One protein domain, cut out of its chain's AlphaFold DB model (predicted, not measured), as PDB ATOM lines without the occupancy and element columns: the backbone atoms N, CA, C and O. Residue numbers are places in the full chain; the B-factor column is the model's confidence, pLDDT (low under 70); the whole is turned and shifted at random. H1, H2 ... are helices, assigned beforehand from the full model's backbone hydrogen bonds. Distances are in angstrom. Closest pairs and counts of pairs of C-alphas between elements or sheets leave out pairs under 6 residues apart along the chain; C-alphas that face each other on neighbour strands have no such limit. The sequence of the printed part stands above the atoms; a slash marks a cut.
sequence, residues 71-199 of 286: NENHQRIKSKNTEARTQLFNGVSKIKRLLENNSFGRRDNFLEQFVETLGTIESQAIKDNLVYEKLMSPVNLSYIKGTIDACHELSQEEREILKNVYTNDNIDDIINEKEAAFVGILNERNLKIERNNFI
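What this domain is: This is residues 71 to 199 of the 286 residues of an uncharacterized protein of Mycoplasmataceae bacterium RV_VA103A (UniProt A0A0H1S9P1). Five nearly aligned helices form an elongated up-and-down bundle, each touching the next, with H5 coming back to H1. Long H1 and H5, offset along the axis, make its length. The printed part has 129 residues, 103 of them in the five named helices, with no named strand; its class is all helix, and it is compact, with a radius of gyration of the C-alphas of 16.2 A and spans of 65 by 26 by 19 A.

How they stand to each other: H1, residues 71 to 100, and H2, residues 109 to 128, form a hairpin; C-alphas 96 and 112 are closest, 5.7 A. H1 touches H5, residues 171 to 199, the same way at a shallow tilt of 14 degrees; C-alphas 95 and 179 are closest, 5.7 A. H4, residues 156 to 167, and H5 form a hairpin; C-alphas 165 and 177 are closest, 5.5 A. H3, residues 138 to 149, and H4 form a hairpin; C-alphas 145 and 163 are closest, 5.9 A. H2 and H3, a hairpin, only just touch, with 3 pairs of C-alphas within 8 A; C-alphas 125 and 140 are closest, 6.0 A. Every O i to N i+4 pair is within hydrogen-bond range in H1, H2, H3 and H5, and 5 of 8 in H4.

Where its parts are: H1, 43.2 A, begins at C-alpha 71 (131.803, 118.458, -7.485). H2 measures 29.2 A. H5, 41.9 A, ends at C-alpha 199 (189.335, 142.561, 12.571).

The domain as a whole: The printed part has no cut and no long link. Residues 71 to 78, 103 to 106, 128 to 139 and 169 have pLDDT under 70.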
ATOM      1  N   ASN A  71     130.834 118.385  -6.387       45.12
ATOM      2  CA  ASN A  71     131.803 118.458  -7.485       45.12
ATOM      3  C   ASN A  71     132.289 119.893  -7.739       45.12
ATOM      4  O   ASN A  71     133.491 120.092  -7.899       45.12
ATOM      5  N   GLU A  72     131.398 120.887  -7.708       46.91
ATOM      6  CA  GLU A  72     131.752 122.310  -7.821       46.91
ATOM      7  C   GLU A  72     132.683 122.748  -6.686       46.91
ATOM      8  O   GLU A  72     133.721 123.360  -6.936       46.91
ATOM      9  N   ASN A  73     132.392 122.350  -5.443       52.28
ATOM     10  CA  ASN A  73     133.290 122.623  -4.324       52.28
ATOM     11  C   ASN A  73     134.621 121.874  -4.437       52.28
ATOM     12  O   ASN A  73     135.667 122.467  -4.191       52.28
ATOM     13  N   HIS A  74     134.625 120.610  -4.862       54.16
ATOM     14  CA  HIS A  74     135.873 119.879  -5.089       54.16
ATOM     15  C   HIS A  74     136.753 120.553  -6.158       54.16
ATOM     16  O   HIS A  74     137.958 120.714  -5.952       54.16
ATOM     17  N   GLN A  75     136.160 120.994  -7.272       62.53
ATOM     18  CA  GLN A  75     136.864 121.724  -8.329       62.53
ATOM     19  C   GLN A  75     137.373 123.087  -7.845       62.53
ATOM     20  O   GLN A  75     138.538 123.415  -8.075       62.53
ATOM     21  N   ARG A  76     136.551 123.846  -7.110       64.50
ATOM     22  CA  ARG A  76     136.935 125.140  -6.530       64.50
ATOM     23  C   ARG A  76     138.117 125.004  -5.572       64.50
ATOM     24  O   ARG A  76     139.064 125.782  -5.660       64.50
ATOM     25  N   ILE A  77     138.102 123.999  -4.694       62.34
ATOM     26  CA  ILE A  77     139.200 123.770  -3.747       62.34
ATOM     27  C   ILE A  77     140.466 123.309  -4.490       62.34
ATOM     28  O   ILE A  77     141.561 123.791  -4.201       62.34
ATOM     29  N   LYS A  78     140.341 122.439  -5.503       66.50
ATOM     30  CA  LYS A  78     141.476 122.047  -6.356       66.50
ATOM     31  C   LYS A  78     142.110 123.257  -7.058       66.50
ATOM     32  O   LYS A  78     143.336 123.332  -7.130       66.50
ATOM     33  N   SER A  79     141.294 124.199  -7.538       72.19
ATOM     34  CA  SER A  79     141.763 125.450  -8.146       72.19
ATOM     35  C   SER A  79     142.539 126.302  -7.141       72.19
ATOM     36  O   SER A  79     143.697 126.616  -7.400       72.19
ATOM     37  N   LYS A  80     141.961 126.579  -5.961       72.88
ATOM     38  CA  LYS A  80     142.622 127.358  -4.894       72.88
ATOM     39  C   LYS A  80     143.965 126.756  -4.471       72.88
ATOM     40  O   LYS A  80     144.945 127.466  -4.294       72.88
ATOM     41  N   ASN A  81     144.043 125.432  -4.366       72.12
ATOM     42  CA  ASN A  81     145.296 124.759  -4.031       72.12
ATOM     43  C   ASN A  81     146.344 124.842  -5.137       72.12
ATOM     44  O   ASN A  81     147.538 124.901  -4.854       72.12
ATOM     45  N   THR A  82     145.909 124.796  -6.392       78.19
ATOM     46  CA  THR A  82     146.816 124.951  -7.532       78.19
ATOM     47  C   THR A  82     147.385 126.365  -7.557       78.19
ATOM     48  O   THR A  82     148.591 126.529  -7.719       78.19
ATOM     49  N   GLU A  83     146.544 127.369  -7.310       83.38
ATOM     50  CA  GLU A  83     146.939 128.774  -7.192       83.38
ATOM     51  C   GLU A  83     147.931 128.988  -6.044       83.38
ATOM     52  O   GLU A  83     149.047 129.441  -6.288       83.38
ATOM     53  N   ALA A  84     147.597 128.537  -4.831       81.38
ATOM     54  CA  ALA A  84     148.475 128.651  -3.669       81.38
ATOM     55  C   ALA A  84     149.829 127.946  -3.886       81.38
ATOM     56  O   ALA A  84     150.887 128.499  -3.601       81.38
ATOM     57  N   ARG A  85     149.838 126.733  -4.459       82.00
ATOM     58  CA  ARG A  85     151.100 126.041  -4.790       82.00
ATOM     59  C   ARG A  85     151.916 126.791  -5.839       82.00
ATOM     60  O   ARG A  85     153.140 126.783  -5.760       82.00
ATOM     61  N   THR A  86     151.256 127.427  -6.803       84.62
ATOM     62  CA  THR A  86     151.923 128.227  -7.838       84.62
ATOM     63  C   THR A  86     152.546 129.483  -7.234       84.62
ATOM     64  O   THR A  86     153.708 129.775  -7.506       84.62
ATOM     65  N   GLN A  87     151.819 130.188  -6.363       86.12
ATOM     66  CA  GLN A  87     152.335 131.337  -5.615       86.12
ATOM     67  C   GLN A  87     153.541 130.943  -4.764       86.12
ATOM     68  O   GLN A  87     154.586 131.581  -4.861       86.12
ATOM     69  N   LEU A  88     153.439 129.840  -4.016       87.38
ATOM     70  CA  LEU A  88     154.546 129.329  -3.217       87.38
ATOM     71  C   LEU A  88     155.771 129.007  -4.078       87.38
ATOM     72  O   LEU A  88     156.876 129.429  -3.753       87.38
ATOM     73  N   PHE A  89     155.589 128.283  -5.183       88.94
ATOM     74  CA  PHE A  89     156.679 127.931  -6.092       88.94
ATOM     75  C   PHE A  89     157.374 129.174  -6.669       88.94
ATOM     76  O   PHE A  89     158.608 129.246  -6.705       88.94
ATOM     77  N   ASN A  90     156.592 130.172  -7.083       89.62
ATOM     78  CA  ASN A  90     157.113 131.440  -7.584       89.62
ATOM     79  C   ASN A  90     157.849 132.218  -6.483       89.62
ATOM     80  O   ASN A  90     158.930 132.745  -6.738       89.62
ATOM     81  N   GLY A  91     157.305 132.241  -5.263       88.94
ATOM     82  CA  GLY A  91     157.923 132.858  -4.090       88.94
ATOM     83  C   GLY A  91     159.258 132.207  -3.727       88.94
ATOM     84  O   GLY A  91     160.273 132.889  -3.654       88.94
ATOM     85  N   VAL A  92     159.297 130.879  -3.613       89.44
ATOM     86  CA  VAL A  92     160.525 130.094  -3.384       89.44
ATOM     87  C   VAL A  92     161.575 130.397  -4.455       89.44
ATOM     88  O   VAL A  92     162.732 130.673  -4.139       89.44
ATOM     89  N   SER A  93     161.171 130.419  -5.727       89.50
ATOM     90  CA  SER A  93     162.068 130.741  -6.842       89.50
ATOM     91  C   SER A  93     162.599 132.177  -6.770       89.50
ATOM     92  O   SER A  93     163.775 132.414  -7.049       89.50
ATOM     93  N   LYS A  94     161.753 133.138  -6.376       91.56
ATOM     94  CA  LYS A  94     162.141 134.537  -6.159       91.56
ATOM     95  C   LYS A  94     163.161 134.650  -5.025       91.56
ATOM     96  O   LYS A  94     164.202 135.267  -5.229       91.56
ATOM     97  N   ILE A  95     162.907 134.014  -3.880       89.25
ATOM     98  CA  ILE A  95     163.810 134.025  -2.721       89.25
ATOM     99  C   ILE A  95     165.167 133.434  -3.100       89.25
ATOM    100  O   ILE A  95     166.186 134.059  -2.832       89.25
ATOM    101  N   LYS A  96     165.202 132.292  -3.800       88.69
ATOM    102  CA  LYS A  96     166.463 131.705  -4.282       88.69
ATOM    103  C   LYS A  96     167.256 132.692  -5.141       88.69
ATOM    104  O   LYS A  96     168.426 132.918  -4.867       88.69
ATOM    105  N   ARG A  97     166.613 133.360  -6.106       87.25
ATOM    106  CA  ARG A  97     167.276 134.394  -6.924       87.25
ATOM    107  C   ARG A  97     167.765 135.587  -6.102       87.25
ATOM    108  O   ARG A  97     168.776 136.181  -6.454       87.25
ATOM    109  N   LEU A  98     167.044 135.982  -5.054       86.25
ATOM    110  CA  LEU A  98     167.469 137.067  -4.164       86.25
ATOM    111  C   LEU A  98     168.683 136.668  -3.327       86.25
ATOM    112  O   LEU A  98     169.587 137.480  -3.156       86.25
ATOM    113  N   LEU A  99     168.725 135.423  -2.847       86.06
ATOM    114  CA  LEU A  99     169.887 134.872  -2.153       86.06
ATOM    115  C   LEU A  99     171.100 134.777  -3.088       86.06
ATOM    116  O   LEU A  99     172.198 135.157  -2.692       86.06
ATOM    117  N   GLU A 100     170.892 134.367  -4.343       81.62
ATOM    118  CA  GLU A 100     171.941 134.314  -5.370       81.62
ATOM    119  C   GLU A 100     172.493 135.704  -5.728       81.62
ATOM    120  O   GLU A 100     173.701 135.868  -5.885       81.62
ATOM    121  N   ASN A 101     171.618 136.707  -5.857       76.75
ATOM    122  CA  ASN A 101     171.973 138.059  -6.303       76.75
ATOM    123  C   ASN A 101     172.299 139.027  -5.159       76.75
ATOM    124  O   ASN A 101     172.419 140.234  -5.391       76.75
ATOM    125  N   ASN A 102     172.395 138.545  -3.919       71.88
ATOM    126  CA  ASN A 102     172.608 139.425  -2.783       71.88
ATOM    127  C   ASN A 102     173.966 140.150  -2.900       71.88
ATOM    128  O   ASN A 102     175.023 139.543  -3.092       71.88
ATOM    129  N   SER A 103     173.917 141.478  -2.772       54.50
ATOM    130  CA  SER A 103     174.988 142.435  -3.068       54.50
ATOM    131  C   SER A 103     176.266 142.271  -2.241       54.50
ATOM    132  O   SER A 103     177.281 142.877  -2.571       54.50
ATOM    133  N   PHE A 104     176.244 141.458  -1.181       59.03
ATOM    134  CA  PHE A 104     177.401 141.215  -0.310       59.03
ATOM    135  C   PHE A 104     178.312 140.059  -0.774       59.03
ATOM    136  O   PHE A 104     179.281 139.713  -0.100       59.03
ATOM    137  N   GLY A 105     178.057 139.487  -1.958       54.84
ATOM    138  CA  GLY A 105     179.075 138.773  -2.739       54.84
ATOM    139  C   GLY A 105     179.420 137.351  -2.288       54.84
ATOM    140  O   GLY A 105     180.337 136.750  -2.850       54.84
ATOM    141  N   ARG A 106     178.703 136.775  -1.312       66.31
ATOM    142  CA  ARG A 106     178.832 135.354  -0.955       66.31
ATOM    143  C   ARG A 106     177.489 134.643  -1.011       66.31
ATOM    144  O   ARG A 106     176.531 135.040  -0.354       66.31
ATOM    145  N   ARG A 107     177.478 133.562  -1.790       72.19
ATOM    146  CA  ARG A 107     176.374 132.617  -1.915       72.19
ATOM    147  C   ARG A 107     176.343 131.706  -0.687       72.19
ATOM    148  O   ARG A 107     177.372 131.122  -0.346       72.19
ATOM    149  N   ASP A 108     175.188 131.568  -0.044       80.12
ATOM    150  CA  ASP A 108     174.979 130.592   1.032       80.12
ATOM    151  C   ASP A 108     174.188 129.399   0.478       80.12
ATOM    152  O   ASP A 108     172.956 129.383   0.452       80.12
ATOM    153  N   ASN A 109     174.930 128.397  -0.005       84.94
ATOM    154  CA  ASN A 109     174.356 127.191  -0.610       84.94
ATOM    155  C   ASN A 109     173.429 126.438   0.355       84.94
ATOM    156  O   ASN A 109     172.473 125.805  -0.096       84.94
ATOM    157  N   PHE A 110     173.703 126.494   1.662       90.31
ATOM    158  CA  PHE A 110     172.851 125.864   2.660       90.31
ATOM    159  C   PHE A 110     171.492 126.572   2.718       90.31
ATOM    160  O   PHE A 110     170.462 125.907   2.606       90.31
ATOM    161  N   LEU A 111     171.464 127.909   2.822       90.94
ATOM    162  CA  LEU A 111     170.201 128.657   2.887       90.94
ATOM    163  C   LEU A 111     169.340 128.433   1.641       90.94
ATOM    164  O   LEU A 111     168.131 128.246   1.760       90.94
ATOM    165  N   GLU A 112     169.945 128.383   0.456       89.12
ATOM    166  CA  GLU A 112     169.223 128.096  -0.787       89.12
ATOM    167  C   GLU A 112     168.579 126.702  -0.798       89.12
ATOM    168  O   GLU A 112     167.410 126.561  -1.171       89.12
ATOM    169  N   GLN A 113     169.317 125.673  -0.369       90.56
ATOM    170  CA  GLN A 113     168.793 124.307  -0.246       90.56
ATOM    171  C   GLN A 113     167.717 124.210   0.841       90.56
ATOM    172  O   GLN A 113     166.737 123.469   0.706       90.56
ATOM    173  N   PHE A 114     167.870 124.979   1.916       93.75
ATOM    174  CA  PHE A 114     166.929 124.987   3.022       93.75
ATOM    175  C   PHE A 114     165.597 125.642   2.636       93.75
ATOM    176  O   PHE A 114     164.539 125.091   2.948       93.75
ATOM    177  N   VAL A 115     165.626 126.741   1.872       93.00
ATOM    178  CA  VAL A 115     164.430 127.358   1.265       93.00
ATOM    179  C   VAL A 115     163.655 126.342   0.417       93.00
ATOM    180  O   VAL A 115     162.431 126.259   0.508       93.00
ATOM    181  N   GLU A 116     164.349 125.534  -0.386       90.62
ATOM    182  CA  GLU A 116     163.727 124.514  -1.240       90.62
ATOM    183  C   GLU A 116     163.139 123.340  -0.439       90.62
ATOM    184  O   GLU A 116     162.044 122.845  -0.737       90.62
ATOM    185  N   THR A 117     163.828 122.938   0.629       92.19
ATOM    186  CA  THR A 117     163.350 121.910   1.564       92.19
ATOM    187  C   THR A 117     162.059 122.352   2.247       92.19
ATOM    188  O   THR A 117     161.066 121.621   2.236       92.19
ATOM    189  N   LEU A 118     162.038 123.577   2.780       91.25
ATOM    190  CA  LEU A 118     160.844 124.170   3.376       91.25
ATOM    191  C   LEU A 118     159.702 124.288   2.354       91.25
ATOM    192  O   LEU A 118     158.598 123.808   2.618       91.25
ATOM    193  N   GLY A 119     159.990 124.777   1.142       88.75
ATOM    194  CA  GLY A 119     159.018 124.856   0.046       88.75
ATOM    195  C   GLY A 119     158.366 123.511  -0.302       88.75
ATOM    196  O   GLY A 119     157.165 123.441  -0.582       88.75
ATOM    197  N   THR A 120     159.120 122.413  -0.223       89.88
ATOM    198  CA  THR A 120     158.596 121.053  -0.436       89.88
ATOM    199  C   THR A 120     157.634 120.636   0.679       89.88
ATOM    200  O   THR A 120     156.538 120.139   0.396       89.88
ATOM    201  N   ILE A 121     158.009 120.872   1.940       88.38
ATOM    202  CA  ILE A 121     157.172 120.566   3.110       88.38
ATOM    203  C   ILE A 121     155.873 121.379   3.058       88.38
ATOM    204  O   ILE A 121     154.786 120.846   3.285       88.38
ATOM    205  N   GLU A 122     155.956 122.651   2.685       87.19
ATOM    206  CA  GLU A 122     154.796 123.531   2.565       87.19
ATOM    207  C   GLU A 122     153.880 123.147   1.416       87.19
ATOM    208  O   GLU A 122     152.662 123.100   1.582       87.19
ATOM    209  N   SER A 123     154.446 122.812   0.256       84.94
ATOM    210  CA  SER A 123     153.666 122.308  -0.867       84.94
ATOM    211  C   SER A 123     152.894 121.044  -0.477       84.94
ATOM    212  O   SER A 123     151.782 120.831  -0.972       84.94
ATOM    213  N   GLN A 124     153.476 120.186   0.365       83.31
ATOM    214  CA  GLN A 124     152.797 119.007   0.888       83.31
ATOM    215  C   GLN A 124     151.712 119.400   1.901       83.31
ATOM    216  O   GLN A 124     150.590 118.901   1.825       83.31
ATOM    217  N   ALA A 125     151.979 120.375   2.766       78.75
ATOM    218  CA  ALA A 125     151.000 120.879   3.719       78.75
ATOM    219  C   ALA A 125     149.768 121.521   3.051       78.75
ATOM    220  O   ALA A 125     148.643 121.238   3.467       78.75
ATOM    221  N   ILE A 126     149.957 122.312   1.988       76.62
ATOM    222  CA  ILE A 126     148.865 122.885   1.180       76.62
ATOM    223  C   ILE A 126     148.016 121.760   0.575       76.62
ATOM    224  O   ILE A 126     146.784 121.812   0.593       76.62
ATOM    225  N   LYS A 127     148.663 120.701   0.069       74.88
ATOM    226  CA  LYS A 127     147.981 119.524  -0.487       74.88
ATOM    227  C   LYS A 127     147.148 118.776   0.566       74.88
ATOM    228  O   LYS A 127     146.123 118.204   0.204       74.88
ATOM    229  N   ASP A 128     147.543 118.814   1.836       69.31
ATOM    230  CA  ASP A 128     146.888 118.067   2.915       69.31
ATOM    231  C   ASP A 128     145.747 118.836   3.626       69.31
ATOM    232  O   ASP A 128     144.891 118.199   4.243       69.31
ATOM    233  N   ASN A 129     145.672 120.174   3.521       61.06
ATOM    234  CA  ASN A 129     144.728 121.021   4.288       61.06
ATOM    235  C   ASN A 129     143.476 121.511   3.529       61.06
ATOM    236  O   ASN A 129     142.779 122.406   4.003       61.06
ATOM    237  N   LEU A 130     143.121 120.877   2.405       53.97
ATOM    238  CA  LEU A 130     142.000 121.265   1.521       53.97
ATOM    239  C   LEU A 130     140.644 121.524   2.211       53.97
ATOM    240  O   LEU A 130     139.806 122.225   1.655       53.97
ATOM    241  N   VAL A 131     140.370 120.902   3.358       42.16
ATOM    242  CA  VAL A 131     139.028 120.917   3.968       42.16
ATOM    243  C   VAL A 131     138.800 122.134   4.872       42.16
ATOM    244  O   VAL A 131     137.652 122.475   5.131       42.16
ATOM    245  N   TYR A 132     139.861 122.801   5.342       48.88
ATOM    246  CA  TYR A 132     139.770 123.716   6.490       48.88
ATOM    247  C   TYR A 132     139.980 125.201   6.174       48.88
ATOM    248  O   TYR A 132     140.073 125.984   7.110       48.88
ATOM    249  N   GLU A 133     140.082 125.593   4.899       51.59
ATOM    250  CA  GLU A 133     140.362 126.978   4.450       51.59
ATOM    251  C   GLU A 133     141.606 127.649   5.073       51.59
ATOM    252  O   GLU A 133     141.878 128.813   4.802       51.59
ATOM    253  N   LYS A 134     142.409 126.908   5.842       57.53
ATOM    254  CA  LYS A 134     143.687 127.343   6.405       57.53
ATOM    255  C   LYS A 134     144.835 126.774   5.593       57.53
ATOM    256  O   LYS A 134     144.811 125.593   5.236       57.53
ATOM    257  N   LEU A 135     145.871 127.581   5.373       57.31
ATOM    258  CA  LEU A 135     147.054 127.146   4.630       57.31
ATOM    259  C   LEU A 135     147.791 126.002   5.340       57.31
ATOM    260  O   LEU A 135     148.215 125.026   4.717       57.31
ATOM    261  N   MET A 136     147.900 126.102   6.665       67.44
ATOM    262  CA  MET A 136     148.631 125.162   7.508       67.44
ATOM    263  C   MET A 136     147.770 124.701   8.688       67.44
ATOM    264  O   MET A 136     147.335 125.500   9.513       67.44
ATOM    265  N   SER A 137     147.550 123.393   8.817       66.81
ATOM    266  CA  SER A 137     147.004 122.808  10.042       66.81
ATOM    267  C   SER A 137     148.021 122.894  11.184       66.81
ATOM    268  O   SER A 137     149.229 122.876  10.930       66.81
ATOM    269  N   PRO A 138     147.568 122.885  12.451       67.94
ATOM    270  CA  PRO A 138     148.462 122.863  13.611       67.94
ATOM    271  C   PRO A 138     149.504 121.735  13.568       67.94
ATOM    272  O   PRO A 138     150.638 121.922  13.998       67.94
ATOM    273  N   VAL A 139     149.145 120.578  12.997       68.38
ATOM    274  CA  VAL A 139     150.060 119.442  12.807       68.38
ATOM    275  C   VAL A 139     151.188 119.796  11.837       68.38
ATOM    276  O   VAL A 139     152.351 119.541  12.141       68.38
ATOM    277  N   ASN A 140     150.865 120.411  10.696       78.19
ATOM    278  CA  ASN A 140     151.866 120.805   9.705       78.19
ATOM    279  C   ASN A 140     152.739 121.956  10.222       78.19
ATOM    280  O   ASN A 140     153.951 121.918  10.041       78.19
ATOM    281  N   LEU A 141     152.154 122.921  10.939       78.56
ATOM    282  CA  LEU A 141     152.902 123.986  11.616       78.56
ATOM    283  C   LEU A 141     153.896 123.416  12.630       78.56
ATOM    284  O   LEU A 141     155.061 123.803  12.638       78.56
ATOM    285  N   SER A 142     153.452 122.474  13.466       82.06
ATOM    286  CA  SER A 142     154.320 121.809  14.438       82.06
ATOM    287  C   SER A 142     155.457 121.049  13.752       82.06
ATOM    288  O   SER A 142     156.597 121.135  14.202       82.06
ATOM    289  N   TYR A 143     155.177 120.365  12.641       85.62
ATOM    290  CA  TYR A 143     156.194 119.657  11.866       85.62
ATOM    291  C   TYR A 143     157.223 120.602  11.223       85.62
ATOM    292  O   TYR A 143     158.427 120.356  11.315       85.62
ATOM    293  N   ILE A 144     156.774 121.709  10.622       88.88
ATOM    294  CA  ILE A 144     157.656 122.730  10.039       88.88
ATOM    295  C   ILE A 144     158.548 123.347  11.122       88.88
ATOM    296  O   ILE A 144     159.766 123.388  10.961       88.88
ATOM    297  N   LYS A 145     157.968 123.757  12.259       91.62
ATOM    298  CA  LYS A 145     158.732 124.314  13.387       91.62
ATOM    299  C   LYS A 145     159.742 123.305  13.938       91.62
ATOM    300  O   LYS A 145     160.895 123.665  14.136       91.62
ATOM    301  N   GLY A 146     159.355 122.035  14.069       89.56
ATOM    302  CA  GLY A 146     160.272 120.962  14.461       89.56
ATOM    303  C   GLY A 146     161.416 120.744  13.464       89.56
ATOM    304  O   GLY A 146     162.541 120.473  13.876       89.56
ATOM    305  N   THR A 147     161.161 120.915  12.163       92.69
ATOM    306  CA  THR A 147     162.200 120.846  11.120       92.69
ATOM    307  C   THR A 147     163.200 121.997  11.250       92.69
ATOM    308  O   THR A 147     164.404 121.783  11.128       92.69
ATOM    309  N   ILE A 148     162.719 123.207  11.554       94.62
ATOM    310  CA  ILE A 148     163.572 124.375  11.821       94.62
ATOM    311  C   ILE A 148     164.401 124.154  13.091       94.62
ATOM    312  O   ILE A 148     165.614 124.358  13.079       94.62
ATOM    313  N   ASP A 149     163.774 123.685  14.172       93.00
ATOM    314  CA  ASP A 149     164.445 123.444  15.452       93.00
ATOM    315  C   ASP A 149     165.533 122.364  15.352       93.00
ATOM    316  O   ASP A 149     166.574 122.484  16.000       93.00
ATOM    317  N   ALA A 150     165.329 121.342  14.518       92.19
ATOM    318  CA  ALA A 150     166.296 120.271  14.285       92.19
ATOM    319  C   ALA A 150     167.489 120.689  13.402       92.19
ATOM    320  O   ALA A 150     168.458 119.936  13.284       92.19
ATOM    321  N   CYS A 151     167.453 121.867  12.775       93.12
ATOM    322  CA  CYS A 151     168.494 122.288  11.848       93.12
ATOM    323  C   CYS A 151     169.708 122.884  12.578       93.12
ATOM    324  O   CYS A 151     169.689 124.026  13.043       93.12
ATOM    325  N   HIS A 152     170.796 122.116  12.655       92.19
ATOM    326  CA  HIS A 152     172.014 122.507  13.375       92.19
ATOM    327  C   HIS A 152     172.809 123.640  12.713       92.19
ATOM    328  O   HIS A 152     173.531 124.346  13.412       92.19
ATOM    329  N   GLU A 153     172.660 123.837  11.402       91.75
ATOM    330  CA  GLU A 153     173.318 124.930  10.669       91.75
ATOM    331  C   GLU A 153     172.691 126.302  10.928       91.75
ATOM    332  O   GLU A 153     173.282 127.323  10.576       91.75
ATOM    333  N   LEU A 154     171.512 126.340  11.557       92.81
ATOM    334  CA  LEU A 154     170.882 127.579  11.988       92.81
ATOM    335  C   LEU A 154     171.274 127.901  13.430       92.81
ATOM    336  O   LEU A 154     171.184 127.048  14.325       92.81
ATOM    337  N   SER A 155     171.640 129.155  13.675       94.25
ATOM    338  CA  SER A 155     171.765 129.699  15.025       94.25
ATOM    339  C   SER A 155     170.398 129.727  15.719       94.25
ATOM    340  O   SER A 155     169.353 129.625  15.078       94.25
ATOM    341  N   GLN A 156     170.382 129.867  17.046       94.38
ATOM    342  CA  GLN A 156     169.118 129.968  17.777       94.38
ATOM    343  C   GLN A 156     168.283 131.170  17.311       94.38
ATOM    344  O   GLN A 156     167.081 131.038  17.114       94.38
ATOM    345  N   GLU A 157     168.924 132.310  17.064       94.12
ATOM    346  CA  GLU A 157     168.263 133.519  16.569       94.12
ATOM    347  C   GLU A 157     167.671 133.313  15.166       94.12
ATOM    348  O   GLU A 157     166.512 133.640  14.924       94.12
ATOM    349  N   GLU A 158     168.418 132.666  14.268       95.75
ATOM    350  CA  GLU A 158     167.948 132.337  12.916       95.75
ATOM    351  C   GLU A 158     166.745 131.380  12.947       95.75
ATOM    352  O   GLU A 158     165.801 131.540  12.171       95.75
ATOM    353  N   ARG A 159     166.736 130.408  13.873       96.19
ATOM    354  CA  ARG A 159     165.589 129.507  14.071       96.19
ATOM    355  C   ARG A 159     164.354 130.263  14.543       96.19
ATOM    356  O   ARG A 159     163.270 130.009  14.026       96.19
ATOM    357  N   GLU A 160     164.492 131.180  15.497       95.38
ATOM    358  CA  GLU A 160     163.353 131.977  15.970       95.38
ATOM    359  C   GLU A 160     162.787 132.875  14.862       95.38
ATOM    360  O   GLU A 160     161.573 132.886  14.653       95.38
ATOM    361  N   ILE A 161     163.650 133.539  14.082       94.88
ATOM    362  CA  ILE A 161     163.238 134.338  12.917       94.88
ATOM    363  C   ILE A 161     162.405 133.485  11.948       94.88
ATOM    364  O   ILE A 161     161.301 133.870  11.568       94.88
ATOM    365  N   LEU A 162     162.894 132.294  11.590       94.88
ATOM    366  CA  LEU A 162     162.205 131.412  10.646       94.88
ATOM    367  C   LEU A 162     160.924 130.791  11.217       94.88
ATOM    368  O   LEU A 162     160.000 130.505  10.460       94.88
ATOM    369  N   LYS A 163     160.826 130.578  12.534       93.12
ATOM    370  CA  LYS A 163     159.586 130.098  13.166       93.12
ATOM    371  C   LYS A 163     158.492 131.163  13.189       93.12
ATOM    372  O   LYS A 163     157.316 130.798  13.097       93.12
ATOM    373  N   ASN A 164     158.865 132.439  13.291       92.38
ATOM    374  CA  ASN A 164     157.923 133.559  13.343       92.38
ATOM    375  C   ASN A 164     157.162 133.770  12.031       92.38
ATOM    376  O   ASN A 164     155.996 134.148  12.084       92.38
ATOM    377  N   VAL A 165     157.755 133.377  10.900       91.19
ATOM    378  CA  VAL A 165     157.090 133.294   9.585       91.19
ATOM    379  C   VAL A 165     155.749 132.550   9.651       91.19
ATOM    380  O   VAL A 165     154.807 132.838   8.921       91.19
ATOM    381  N   TYR A 166     155.657 131.539  10.518       86.50
ATOM    382  CA  TYR A 166     154.489 130.666  10.635       86.50
ATOM    383  C   TYR A 166     153.586 131.058  11.807       86.50
ATOM    384  O   TYR A 166     153.036 130.195  12.506       86.50
ATOM    385  N   THR A 167     153.496 132.358  12.077       81.75
ATOM    386  CA  THR A 167     152.490 132.942  12.974       81.75
ATOM    387  C   THR A 167     151.224 133.341  12.219       81.75
ATOM    388  O   THR A 167     150.146 133.339  12.811       81.75
ATOM    389  N   ASN A 168     151.344 133.586  10.913       73.69
ATOM    390  CA  ASN A 168     150.247 133.868   9.999       73.69
ATOM    391  C   ASN A 168     149.799 132.589   9.258       73.69
ATOM    392  O   ASN A 168     150.590 131.663   9.062       73.69
ATOM    393  N   ASP A 169     148.526 132.510   8.867       69.25
ATOM    394  CA  ASP A 169     147.967 131.430   8.047       69.25
ATOM    395  C   ASP A 169     147.586 131.875   6.621       69.25
ATOM    396  O   ASP A 169     147.050 131.067   5.859       69.25
ATOM    397  N   ASN A 170     147.932 133.108   6.230       77.81
ATOM    398  CA  ASN A 170     147.845 133.634   4.867       77.81
ATOM    399  C   ASN A 170     149.123 133.330   4.051       77.81
ATOM    400  O   ASN A 170     150.240 133.499   4.538       77.81
ATOM    401  N   ILE A 171     148.973 132.888   2.796       77.88
ATOM    402  CA  ILE A 171     150.113 132.525   1.938       77.88
ATOM    403  C   ILE A 171     150.966 133.706   1.492       77.88
ATOM    404  O   ILE A 171     152.186 133.565   1.442       77.88
ATOM    405  N   ASP A 172     150.351 134.844   1.179       81.25
ATOM    406  CA  ASP A 172     151.071 136.022   0.705       81.25
ATOM    407  C   ASP A 172     151.947 136.573   1.829       81.25
ATOM    408  O   ASP A 172     153.131 136.849   1.623       81.25
ATOM    409  N   ASP A 173     151.401 136.625   3.045       85.06
ATOM    410  CA  ASP A 173     152.140 137.037   4.236       85.06
ATOM    411  C   ASP A 173     153.283 136.064   4.543       85.06
ATOM    412  O   ASP A 173     154.420 136.493   4.718       85.06
ATOM    413  N   ILE A 174     153.031 134.748   4.493       85.38
ATOM    414  CA  ILE A 174     154.084 133.736   4.673       85.38
ATOM    415  C   ILE A 174     155.202 133.904   3.634       85.38
ATOM    416  O   ILE A 174     156.377 133.783   3.978       85.38
ATOM    417  N   ILE A 175     154.879 134.155   2.360       86.31
ATOM    418  CA  ILE A 175     155.890 134.352   1.308       86.31
ATOM    419  C   ILE A 175     156.709 135.619   1.580       86.31
ATOM    420  O   ILE A 175     157.939 135.575   1.504       86.31
ATOM    421  N   ASN A 176     156.049 136.725   1.929       89.31
ATOM    422  CA  ASN A 176     156.709 138.000   2.201       89.31
ATOM    423  C   ASN A 176     157.606 137.930   3.446       89.31
ATOM    424  O   ASN A 176     158.759 138.364   3.411       89.31
ATOM    425  N   GLU A 177     157.113 137.336   4.535       92.12
ATOM    426  CA  GLU A 177     157.878 137.152   5.770       92.12
ATOM    427  C   GLU A 177     159.080 136.226   5.554       92.12
ATOM    428  O   GLU A 177     160.159 136.481   6.091       92.12
ATOM    429  N   LYS A 178     158.950 135.193   4.710       91.25
ATOM    430  CA  LYS A 178     160.086 134.338   4.329       91.25
ATOM    431  C   LYS A 178     161.157 135.082   3.578       91.25
ATOM    432  O   LYS A 178     162.334 134.890   3.867       91.25
ATOM    433  N   GLU A 179     160.763 135.876   2.592       91.38
ATOM    434  CA  GLU A 179     161.708 136.662   1.814       91.38
ATOM    435  C   GLU A 179     162.529 137.564   2.735       91.38
ATOM    436  O   GLU A 179     163.759 137.506   2.710       91.38
ATOM    437  N   ALA A 180     161.857 138.303   3.622       91.31
ATOM    438  CA  ALA A 180     162.514 139.146   4.610       91.31
ATOM    439  C   ALA A 180     163.420 138.340   5.560       91.31
ATOM    440  O   ALA A 180     164.564 138.733   5.793       91.31
ATOM    441  N   ALA A 181     162.944 137.199   6.068       93.56
ATOM    442  CA  ALA A 181     163.697 136.340   6.975       93.56
ATOM    443  C   ALA A 181     164.989 135.809   6.338       93.56
ATOM    444  O   ALA A 181     166.072 135.989   6.890       93.56
ATOM    445  N   PHE A 182     164.904 135.190   5.158       92.62
ATOM    446  CA  PHE A 182     166.066 134.592   4.496       92.62
ATOM    447  C   PHE A 182     167.081 135.640   4.033       92.62
ATOM    448  O   PHE A 182     168.284 135.445   4.213       92.62
ATOM    449  N   VAL A 183     166.617 136.770   3.488       89.19
ATOM    450  CA  VAL A 183     167.502 137.881   3.109       89.19
ATOM    451  C   VAL A 183     168.167 138.490   4.346       89.19
ATOM    452  O   VAL A 183     169.369 138.752   4.320       89.19
ATOM    453  N   GLY A 184     167.423 138.669   5.440       90.56
ATOM    454  CA  GLY A 184     167.952 139.171   6.708       90.56
ATOM    455  C   GLY A 184     169.046 138.273   7.288       90.56
ATOM    456  O   GLY A 184     170.119 138.765   7.634       90.56
ATOM    457  N   ILE A 185     168.815 136.956   7.316       92.75
ATOM    458  CA  ILE A 185     169.804 135.969   7.778       92.75
ATOM    459  C   ILE A 185     171.069 136.019   6.914       92.75
ATOM    460  O   ILE A 185     172.176 136.086   7.449       92.75
ATOM    461  N   LEU A 186     170.925 136.030   5.583       89.81
ATOM    462  CA  LEU A 186     172.072 136.107   4.676       89.81
ATOM    463  C   LEU A 186     172.878 137.399   4.889       89.81
ATOM    464  O   LEU A 186     174.108 137.358   4.952       89.81
ATOM    465  N   ASN A 187     172.195 138.535   5.042       87.94
ATOM    466  CA  ASN A 187     172.835 139.823   5.299       87.94
ATOM    467  C   ASN A 187     173.618 139.812   6.615       87.94
ATOM    468  O   ASN A 187     174.778 140.219   6.627       87.94
ATOM    469  N   GLU A 188     173.037 139.308   7.706       89.56
ATOM    470  CA  GLU A 188     173.723 139.268   9.002       89.56
ATOM    471  C   GLU A 188     174.927 138.315   8.983       89.56
ATOM    472  O   GLU A 188     176.002 138.652   9.487       89.56
ATOM    473  N   ARG A 189     174.807 137.151   8.330       89.44
ATOM    474  CA  ARG A 189     175.941 136.234   8.122       89.44
ATOM    475  C   ARG A 189     177.073 136.904   7.343       89.44
ATOM    476  O   ARG A 189     178.234 136.806   7.748       89.44
ATOM    477  N   ASN A 190     176.746 137.615   6.265       87.44
ATOM    478  CA  ASN A 190     177.727 138.336   5.457       87.44
ATOM    479  C   ASN A 190     178.388 139.479   6.237       87.44
ATOM    480  O   ASN A 190     179.616 139.582   6.231       87.44
ATOM    481  N   LEU A 191     177.614 140.263   6.990       88.00
ATOM    482  CA  LEU A 191     178.138 141.305   7.874       88.00
ATOM    483  C   LEU A 191     179.080 140.725   8.932       88.00
ATOM    484  O   LEU A 191     180.151 141.274   9.180       88.00
ATOM    485  N   LYS A 192     178.737 139.584   9.534       89.88
ATOM    486  CA  LYS A 192     179.607 138.897  10.499       89.88
ATOM    487  C   LYS A 192     180.929 138.456   9.871       89.88
ATOM    488  O   LYS A 192     181.981 138.582  10.499       89.88
ATOM    489  N   ILE A 193     180.895 137.949   8.640       87.44
ATOM    490  CA  ILE A 193     182.104 137.610   7.880       87.44
ATOM    491  C   ILE A 193     182.943 138.866   7.625       87.44
ATOM    492  O   ILE A 193     184.149 138.847   7.869       87.44
ATOM    493  N   GLU A 194     182.325 139.956   7.171       88.88
ATOM    494  CA  GLU A 194     183.005 141.221   6.891       88.88
ATOM    495  C   GLU A 194     183.664 141.806   8.147       88.88
ATOM    496  O   GLU A 194     184.856 142.116   8.122       88.88
ATOM    497  N   ARG A 195     182.935 141.858   9.271       92.88
ATOM    498  CA  ARG A 195     183.453 142.268  10.590       92.88
ATOM    499  C   ARG A 195     184.681 141.441  10.982       92.88
ATOM    500  O   ARG A 195     185.712 141.996  11.354       92.88
ATOM    501  N   ASN A 196     184.603 140.116  10.853       91.81
ATOM    502  CA  ASN A 196     185.707 139.218  11.203       91.81
ATOM    503  C   ASN A 196     186.931 139.399  10.299       91.81
ATOM    504  O   ASN A 196     188.060 139.394  10.796       91.81
ATOM    505  N   ASN A 197     186.721 139.568   8.992       91.00
ATOM    506  CA  ASN A 197     187.805 139.841   8.051       91.00
ATOM    507  C   ASN A 197     188.449 141.193   8.366       91.00
ATOM    508  O   ASN A 197     189.669 141.282   8.444       91.00
ATOM    509  N   PHE A 198     187.654 142.232   8.640       93.69
ATOM    510  CA  PHE A 198     188.179 143.539   9.028       93.69
ATOM    511  C   PHE A 198     189.046 143.456  10.291       93.69
ATOM    512  O   PHE A 198     190.155 143.995  10.313       93.69
ATOM    513  N   ILE A 199     188.577 142.752  11.327       94.19
ATOM    514  CA  ILE A 199     189.335 142.561  12.571       94.19
ATOM    515  C   ILE A 199     190.681 141.889  12.275       94.19
ATOM    516  O   ILE A 199     191.726 142.429  12.631       94.19
TER     517      ILE A 199